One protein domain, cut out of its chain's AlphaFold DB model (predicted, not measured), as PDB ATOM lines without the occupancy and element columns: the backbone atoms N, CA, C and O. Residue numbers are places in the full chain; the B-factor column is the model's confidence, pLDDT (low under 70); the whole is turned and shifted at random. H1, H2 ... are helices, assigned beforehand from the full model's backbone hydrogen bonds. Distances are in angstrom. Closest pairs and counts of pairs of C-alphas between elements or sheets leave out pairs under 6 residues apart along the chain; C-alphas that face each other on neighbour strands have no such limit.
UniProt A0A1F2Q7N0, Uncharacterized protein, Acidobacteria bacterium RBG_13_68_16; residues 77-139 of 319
ATOM      1  N   GLY A  77       5.078  99.975  11.987       76.25
ATOM      2  CA  GLY A  77       4.129 101.093  12.050       76.25
ATOM      3  C   GLY A  77       3.990 101.688  13.456       76.25
ATOM      4  O   GLY A  77       3.991 102.907  13.616       76.25
ATOM      5  N   GLN A  78       3.943 100.840  14.489       80.50
ATOM      6  CA  GLN A  78       3.944 101.293  15.886       80.50
ATOM      7  C   GLN A  78       5.271 101.962  16.249       80.50
ATOM      8  O   GLN A  78       5.278 102.985  16.924       80.50
ATOM      9  N   ARG A  79       6.394 101.441  15.755       84.00
ATOM     10  CA  ARG A  79       7.711 102.042  15.963       84.00
ATOM     11  C   ARG A  79       7.802 103.442  15.362       84.00
ATOM     12  O   ARG A  79       8.287 104.346  16.031       84.00
ATOM     13  N   HIS A  80       7.279 103.659  14.156       84.75
ATOM     14  CA  HIS A  80       7.226 104.995  13.551       84.75
ATOM     15  C   HIS A  80       6.395 105.986  14.389       84.75
ATOM     16  O   HIS A  80       6.798 107.133  14.608       84.75
ATOM     17  N   LEU A  81       5.255 105.529  14.918       85.94
ATOM     18  CA  LEU A  81       4.430 106.317  15.830       85.94
ATOM     19  C   LEU A  81       5.184 106.672  17.121       85.94
ATOM     20  O   LEU A  81       5.182 107.830  17.532       85.94
ATOM     21  N   LEU A  82       5.846 105.700  17.750       86.31
ATOM     22  CA  LEU A  82       6.626 105.916  18.971       86.31
ATOM     23  C   LEU A  82       7.831 106.831  18.725       86.31
ATOM     24  O   LEU A  82       8.076 107.726  19.526       86.31
ATOM     25  N   GLY A  83       8.514 106.696  17.588       88.25
ATOM     26  CA  GLY A  83       9.562 107.627  17.166       88.25
ATOM     27  C   GLY A  83       9.041 109.060  17.026       88.25
ATOM     28  O   GLY A  83       9.707 110.003  17.442       88.25
ATOM     29  N   SER A  84       7.802 109.237  16.553       88.75
ATOM     30  CA  SER A  84       7.148 110.554  16.507       88.75
ATOM     31  C   SER A  84       6.853 111.116  17.905       88.75
ATOM     32  O   SER A  84       6.916 112.329  18.105       88.75
ATOM     33  N   VAL A  85       6.551 110.252  18.883       88.69
ATOM     34  CA  VAL A  85       6.423 110.645  20.297       88.69
ATOM     35  C   VAL A  85       7.775 111.100  20.844       88.69
ATOM     36  O   VAL A  85       7.840 112.184  21.420       88.69
ATOM     37  N   VAL A  86       8.854 110.341  20.608       90.00
ATOM     38  CA  VAL A  86      10.219 110.737  21.005       90.00
ATOM     39  C   VAL A  86      10.593 112.076  20.379       90.00
ATOM     40  O   VAL A  86      10.984 112.987  21.095       90.00
ATOM     41  N   ALA A  87      10.389 112.252  19.073       90.44
ATOM     42  CA  ALA A  87      10.706 113.497  18.376       90.44
ATOM     43  C   ALA A  87       9.926 114.712  18.912       90.44
ATOM     44  O   ALA A  87      10.387 115.846  18.799       90.44
ATOM     45  N   ARG A  88       8.744 114.491  19.503       89.00
ATOM     46  CA  ARG A  88       7.916 115.549  20.094       89.00
ATOM     47  C   ARG A  88       8.472 116.048  21.427       89.00
ATOM     48  O   ARG A  88       8.419 117.250  21.670       89.00
ATOM     49  N   VAL A  89       8.939 115.139  22.279       87.75
ATOM     50  CA  VAL A  89       9.414 115.454  23.642       87.75
ATOM     51  C   VAL A  89      10.922 115.681  23.700       87.75
ATOM     52  O   VAL A  89      11.408 116.472  24.500       87.75
ATOM     53  N   ALA A  90      11.658 115.037  22.799       87.56
ATOM     54  CA  ALA A  90      13.107 115.050  22.713       87.56
ATOM     55  C   ALA A  90      13.563 115.156  21.238       87.56
ATOM     56  O   ALA A  90      14.101 114.195  20.682       87.56
ATOM     57  N   PRO A  91      13.380 116.320  20.576       89.19
ATOM     58  CA  PRO A  91      13.657 116.484  19.140       89.19
ATOM     59  C   PRO A  91      15.095 116.142  18.732       89.19
ATOM     60  O   PRO A  91      15.330 115.667  17.626       89.19
ATOM     61  N   VAL A  92      16.054 116.347  19.637       86.62
ATOM     62  CA  VAL A  92      17.485 116.064  19.428       86.62
ATOM     63  C   VAL A  92      17.755 114.562  19.236       86.62
ATOM     64  O   VAL A  92      18.735 114.190  18.594       86.62
ATOM     65  N   LEU A  93      16.868 113.693  19.735       86.00
ATOM     66  CA  LEU A  93      16.968 112.240  19.577       86.00
ATOM     67  C   LEU A  93      16.402 111.742  18.240       86.00
ATOM     68  O   LEU A  93      16.663 110.607  17.861       86.00
ATOM     69  N   ALA A  94      15.647 112.568  17.506       78.50
ATOM     70  CA  ALA A  94      14.929 112.143  16.300       78.50
ATOM     71  C   ALA A  94      15.842 111.712  15.135       78.50
ATOM     72  O   ALA A  94      15.367 111.056  14.216       78.50
ATOM     73  N   GLY A  95      17.126 112.085  15.164       80.38
ATOM     74  CA  GLY A  95      18.145 111.637  14.204       80.38
ATOM     75  C   GLY A  95      19.080 110.549  14.742       80.38
ATOM     76  O   GLY A  95      20.088 110.259  14.108       80.38
ATOM     77  N   GLN A  96      18.798 109.999  15.926       88.06
ATOM     78  CA  GLN A  96      19.627 108.990  16.583       88.06
ATOM     79  C   GLN A  96      18.908 107.642  16.585       88.06
ATOM     80  O   GLN A  96      18.358 107.217  17.603       88.06
ATOM     81  N   ASP A  97      18.908 106.975  15.430       85.62
ATOM     82  CA  ASP A  97      18.132 105.750  15.211       85.62
ATOM     83  C   ASP A  97      18.443 104.667  16.256       85.62
ATOM     84  O   ASP A  97      17.529 104.115  16.854       85.62
ATOM     85  N   GLU A  98      19.715 104.436  16.594       84.88
ATOM     86  CA  GLU A  98      20.092 103.436  17.609       84.88
ATOM     87  C   GLU A  98      19.518 103.722  19.009       84.88
ATOM     88  O   GLU A  98      19.208 102.800  19.769       84.88
ATOM     89  N   VAL A  99      19.355 104.997  19.364       88.12
ATOM     90  CA  VAL A  99      18.818 105.432  20.660       88.12
ATOM     91  C   VAL A  99      17.299 105.304  20.675       88.12
ATOM     92  O   VAL A  99      16.724 104.801  21.642       88.12
ATOM     93  N   VAL A 100      16.641 105.715  19.589       88.50
ATOM     94  CA  VAL A 100      15.192 105.550  19.413       88.50
ATOM     95  C   VAL A 100      14.820 104.067  19.408       88.50
ATOM     96  O   VAL A 100      13.799 103.684  19.985       88.50
ATOM     97  N   ASP A 101      15.675 103.226  18.836       82.88
ATOM     98  CA  ASP A 101      15.527 101.776  18.808       82.88
ATOM     99  C   ASP A 101      15.596 101.190  20.201       82.88
ATOM    100  O   ASP A 101      14.667 100.495  20.612       82.88
ATOM    101  N   ALA A 102      16.633 101.544  20.958       79.94
ATOM    102  CA  ALA A 102      16.769 101.116  22.342       79.94
ATOM    103  C   ALA A 102      15.572 101.573  23.202       79.94
ATOM    104  O   ALA A 102      15.082 100.810  24.035       79.94
ATOM    105  N   LEU A 103      15.043 102.784  22.974       84.31
ATOM    106  CA  LEU A 103      13.866 103.300  23.686       84.31
ATOM    107  C   LEU A 103      12.604 102.505  23.328       84.31
ATOM    108  O   LEU A 103      11.811 102.168  24.209       84.31
ATOM    109  N   CYS A 104      12.418 102.178  22.048       82.69
ATOM    110  CA  CYS A 104      11.291 101.374  21.579       82.69
ATOM    111  C   CYS A 104      11.383  99.918  22.059       82.69
ATOM    112  O   CYS A 104      10.360  99.335  22.412       82.69
ATOM    113  N   GLU A 105      12.581  99.338  22.108       76.94
ATOM    114  CA  GLU A 105      12.818  97.999  22.655       76.94
ATOM    115  C   GLU A 105      12.495  97.942  24.152       76.94
ATOM    116  O   GLU A 105      11.802  97.032  24.605       76.94
ATOM    117  N   ALA A 106      12.930  98.944  24.920       73.44
ATOM    118  CA  ALA A 106      12.739  98.986  26.367       73.44
ATOM    119  C   ALA A 106      11.314  99.377  26.801       73.44
ATOM    120  O   ALA A 106      10.765  98.837  27.769       73.44
ATOM    121  N   TYR A 107      10.700 100.336  26.107       77.75
ATOM    122  CA  TYR A 107       9.479 101.012  26.558       77.75
ATOM    123  C   TYR A 107       8.369 101.034  25.509       77.75
ATOM    124  O   TYR A 107       7.355 101.698  25.712       77.75
ATOM    125  N   GLY A 108       8.502 100.308  24.397       79.38
ATOM    126  CA  GLY A 108       7.592 100.442  23.260       79.38
ATOM    127  C   GLY A 108       6.120 100.180  23.580       79.38
ATOM    128  O   GLY A 108       5.247 100.860  23.057       79.38
ATOM    129  N   PHE A 109       5.834  99.283  24.523       75.12
ATOM    130  CA  PHE A 109       4.475  98.990  25.005       75.12
ATOM    131  C   PHE A 109       3.983  99.932  26.115       75.12
ATOM    132  O   PHE A 109       2.914  99.734  26.693       75.12
ATOM    133  N   ARG A 110       4.787 100.942  26.459       77.94
ATOM    134  CA  ARG A 110       4.570 101.901  27.548       77.94
ATOM    135  C   ARG A 110       4.866 103.319  27.025       77.94
ATOM    136  O   ARG A 110       5.840 103.935  27.449       77.94
ATOM    137  N   PRO A 111       4.028 103.880  26.124       79.19
ATOM    138  CA  PRO A 111       4.335 105.126  25.402       79.19
ATOM    139  C   PRO A 111       4.625 106.332  26.305       79.19
ATOM    140  O   PRO A 111       5.398 107.216  25.947       79.19
ATOM    141  N   ARG A 112       4.011 106.366  27.493       75.44
ATOM    142  CA  ARG A 112       4.267 107.402  28.498       75.44
ATOM    143  C   ARG A 112       5.663 107.276  29.112       75.44
ATOM    144  O   ARG A 112       6.358 108.278  29.214       75.44
ATOM    145  N   GLU A 113       6.061 106.067  29.492       74.06
ATOM    146  CA  GLU A 113       7.387 105.793  30.063       74.06
ATOM    147  C   GLU A 113       8.480 105.994  29.013       74.06
ATOM    148  O   GLU A 113       9.532 106.539  29.319       74.06
ATOM    149  N   LEU A 114       8.193 105.656  27.753       83.19
ATOM    150  CA  LEU A 114       9.056 105.946  26.611       83.19
ATOM    151  C   LEU A 114       9.317 107.452  26.463       83.19
ATOM    152  O   LEU A 114      10.468 107.861  26.327       83.19
ATOM    153  N   ALA A 115       8.271 108.282  26.530       82.94
ATOM    154  CA  ALA A 115       8.419 109.736  26.470       82.94
ATOM    155  C   ALA A 115       9.242 110.279  27.654       82.94
ATOM    156  O   ALA A 115      10.139 111.094  27.465       82.94
ATOM    157  N   GLN A 116       8.987 109.777  28.864       78.38
ATOM    158  CA  GLN A 116       9.714 110.181  30.071       78.38
ATOM    159  C   GLN A 116      11.178 109.719  30.065       78.38
ATOM    160  O   GLN A 116      12.055 110.435  30.541       78.38
ATOM    161  N   ALA A 117      11.468 108.525  29.546       79.00
ATOM    162  CA  ALA A 117      12.832 108.040  29.365       79.00
ATOM    163  C   ALA A 117      13.587 108.895  28.338       79.00
ATOM    164  O   ALA A 117      14.719 109.286  28.598       79.00
ATOM    165  N   ALA A 118      12.943 109.278  27.231       86.31
ATOM    166  CA  ALA A 118      13.533 110.183  26.247       86.31
ATOM    167  C   ALA A 118      13.884 111.565  26.838       86.31
ATOM    168  O   ALA A 118      14.967 112.088  26.583       86.31
ATOM    169  N   GLU A 119      13.005 112.145  27.663       83.94
ATOM    170  CA  GLU A 119      13.282 113.406  28.371       83.94
ATOM    171  C   GLU A 119      14.434 113.264  29.379       83.94
ATOM    172  O   GLU A 119      15.322 114.114  29.428       83.94
ATOM    173  N   ARG A 120      14.458 112.171  30.157       78.56
ATOM    174  CA  ARG A 120      15.537 111.890  31.120       78.56
ATOM    175  C   ARG A 120      16.890 111.711  30.442       78.56
ATOM    176  O   ARG A 120      17.880 112.236  30.944       78.56
ATOM    177  N   LEU A 121      16.925 111.037  29.296       83.31
ATOM    178  CA  LEU A 121      18.144 110.834  28.520       83.31
ATOM    179  C   LEU A 121      18.786 112.167  28.102       83.31
ATOM    180  O   LEU A 121      19.998 112.322  28.185       83.31
ATOM    181  N   LEU A 122      17.977 113.167  27.732       82.81
ATOM    182  CA  LEU A 122      18.485 114.508  27.418       82.81
ATOM    183  C   LEU A 122      19.044 115.241  28.643       82.81
ATOM    184  O   LEU A 122      20.011 115.990  28.521       82.81
ATOM    185  N   LEU A 123      18.442 115.040  29.817       76.44
ATOM    186  CA  LEU A 123      18.899 115.654  31.066       76.44
ATOM    187  C   LEU A 123      20.197 115.022  31.590       76.44
ATOM    188  O   LEU A 123      20.965 115.705  32.265       76.44
ATOM    189  N   GLY A 124      20.447 113.748  31.271       67.31
ATOM    190  CA  GLY A 124      21.660 113.016  31.651       67.31
ATOM    191  C   GLY A 124      22.928 113.464  30.915       67.31
ATOM    192  O   GLY A 124      24.029 113.137  31.345       67.31
ATOM    193  N   GLY A 125      22.799 114.237  29.831       67.62
ATOM    194  CA  GLY A 125      23.918 114.804  29.070       67.62
ATOM    195  C   GLY A 125      24.618 113.823  28.121       67.62
ATOM    196  O   GLY A 125      25.102 114.251  27.074       67.62
ATOM    197  N   GLU A 126      24.621 112.526  28.430       76.19
ATOM    198  CA  GLU A 126      25.109 111.469  27.544       76.19
ATOM    199  C   GLU A 126      23.940 110.765  26.843       76.19
ATOM    200  O   GLU A 126      23.027 110.235  27.473       76.19
ATOM    201  N   VAL A 127      23.957 110.775  25.510       84.75
ATOM    202  CA  VAL A 127      22.889 110.202  24.690       84.75
ATOM    203  C   VAL A 127      23.438 108.990  23.949       84.75
ATOM    204  O   VAL A 127      24.137 109.130  22.947       84.75
ATOM    205  N   SER A 128      23.140 107.791  24.452       83.38
ATOM    206  CA  SER A 128      23.576 106.538  23.831       83.38
ATOM    207  C   SER A 128      22.563 105.408  24.023       83.38
ATOM    208  O   SER A 128      21.766 105.399  24.961       83.38
ATOM    209  N   ALA A 129      22.604 104.408  23.138       74.69
ATOM    210  CA  ALA A 129      21.778 103.207  23.271       74.69
ATOM    211  C   ALA A 129      22.166 102.363  24.503       74.69
ATOM    212  O   ALA A 129      21.349 101.594  25.007       74.69
ATOM    213  N   ALA A 130      23.410 102.472  24.981       68.56
ATOM    214  CA  ALA A 130      23.863 101.818  26.207       68.56
ATOM    215  C   ALA A 130      23.195 102.446  27.438       68.56
ATOM    216  O   ALA A 130      22.604 101.717  28.230       68.56
ATOM    217  N   GLU A 131      23.168 103.776  27.508       73.00
ATOM    218  CA  GLU A 131      22.507 104.534  28.575       73.00
ATOM    219  C   GLU A 131      20.998 104.259  28.609       73.00
ATOM    220  O   GLU A 131      20.412 104.062  29.668       73.00
ATOM    221  N   VAL A 132      20.349 104.137  27.446       73.56
ATOM    222  CA  VAL A 132      18.933 103.736  27.392       73.56
ATOM    223  C   VAL A 132      18.713 102.346  27.986       73.56
ATOM    224  O   VAL A 132      17.734 102.140  28.701       73.56
ATOM    225  N   ARG A 133      19.594 101.379  27.698       66.25
ATOM    226  CA  ARG A 133      19.492 100.016  28.245       66.25
ATOM    227  C   ARG A 133      19.799  99.982  29.738       66.25
ATOM    228  O   ARG A 133      19.144  99.232  30.458       66.25
ATOM    229  N   GLU A 134      20.730 100.808  30.198       63.97
ATOM    230  CA  GLU A 134      20.996 101.020  31.617       63.97
ATOM    231  C   GLU A 134      19.754 101.598  32.304       63.97
ATOM    232  O   GLU A 134      19.194 100.946  33.181       63.97
ATOM    233  N   GLN A 135      19.195 102.706  31.805       65.00
ATOM    234  CA  GLN A 135      17.945 103.296  32.300       65.00
ATOM    235  C   GLN A 135      16.748 102.333  32.237       65.00
ATOM    236  O   GLN A 135      15.893 102.332  33.120       65.00
ATOM    237  N   ALA A 136      16.667 101.491  31.205       57.97
ATOM    238  CA  ALA A 136      15.649 100.450  31.073       57.97
ATOM    239  C   ALA A 136      15.810  99.325  32.100       57.97
ATOM    240  O   ALA A 136      14.809  98.804  32.593       57.97
ATOM    241  N   GLY A 137      17.053  98.989  32.454       47.62
ATOM    242  CA  GLY A 137      17.380  98.144  33.601       47.62
ATOM    243  C   GLY A 137      17.052  98.812  34.941       47.62
ATOM    244  O   GLY A 137      16.796  98.115  35.924       47.62
ATOM    245  N   VAL A 138      16.996 100.146  34.955       51.22
ATOM    246  CA  VAL A 138      16.657 100.981  36.110       51.22
ATOM    247  C   VAL A 138      15.152 101.166  36.302       51.22
ATOM    248  O   VAL A 138      14.775 101.397  37.426       51.22
ATOM    249  N   GLY A 139      14.275 100.978  35.313       55.62
ATOM    250  CA  GLY A 139      12.820 100.814  35.507       55.62
ATOM    251  C   GLY A 139      12.038 101.923  36.254       55.62
ATOM    252  O   GLY A 139      12.574 102.854  36.853       55.62
TER     253      GLY A 139
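This is residues 77 to 139 of the 319 residues of an uncharacterized protein of Acidobacteria bacterium RBG_13_68_16 (UniProt A0A1F2Q7N0). Two helices, H2 and H4, stand side by side and run the same way, and H3 crosses over one side of this pair; H1 lies at the far side of H2 from H4 and also packs on H3. H2 and H3 thus make the middle of a small rounded body, with H1 and H4 towards its two ends. The printed part has 63 residues with four named helices, H1, H2, H3 and H4 in that order, and no named strand; the class is all helix. It is compact, with a radius of gyration of the C-alphas of 9.9 A, and spans 27 by 21 by 18 A.

H1, residues 77 to 89, and H2, residues 97 to 107, touch and are about perpendicular at 78 degrees; their closest C-alphas are those of Gly 83 and Val 100, 6.4 A apart. H3, residues 111 to 123, touches H1 at a steep tilt of 43 degrees, the same way, with the C-alphas of Val 86 and Ala 115 closest at 5.8 A. H3 touches H2 with residues 113 to 118 alone, at a steep tilt of 50 degrees, opposite ways; the closest C-alphas are those of Tyr 107 and Leu 114, 5.0 A apart. H4, residues 129 to 138, touches H2 at a shallow tilt of 14 degrees, the same way, and the C-alphas of Val 99 and Ala 129 are closest at 4.5 A. H3 touches H4 with residues 117 to 121 alone, at a steep tilt of 63 degrees, opposite ways; the closest C-alphas are those of Leu 121 and Val 132, 7.2 A apart. H1 and H4 are apart. H2 and H3 are the hub, each touching three other helices, and the helix packing is mostly crossed. In H1, H2, H3 and H4 every O i to N i+4 pair is within hydrogen-bond range.

H1 begins at C-alpha 77, at (4.129, 101.093, 12.050), and is 19.2 A long from first to last C-alpha. H2 measures 15.0 A and begins at C-alpha 97, at (18.132, 105.750, 15.211). H3 measures 18.8 A from C-alpha 111 to C-alpha 123. H4 measures 14.0 A and ends at C-alpha 138, at (16.657, 100.981, 36.110).

The two C-alphas farthest apart are those of Gly 77 and Gly 125, at 29.5 A. The printed part has no cut. The links from H2 to H3 and from H3 to H4 are tight, the link from H1 to H2 is short, and no link is long. The mean pLDDT of the printed part is 79.0; residues 124 to 125, residue 130 and residues 133 to 139 are under 70 in this model, and H4 has a mean of 64.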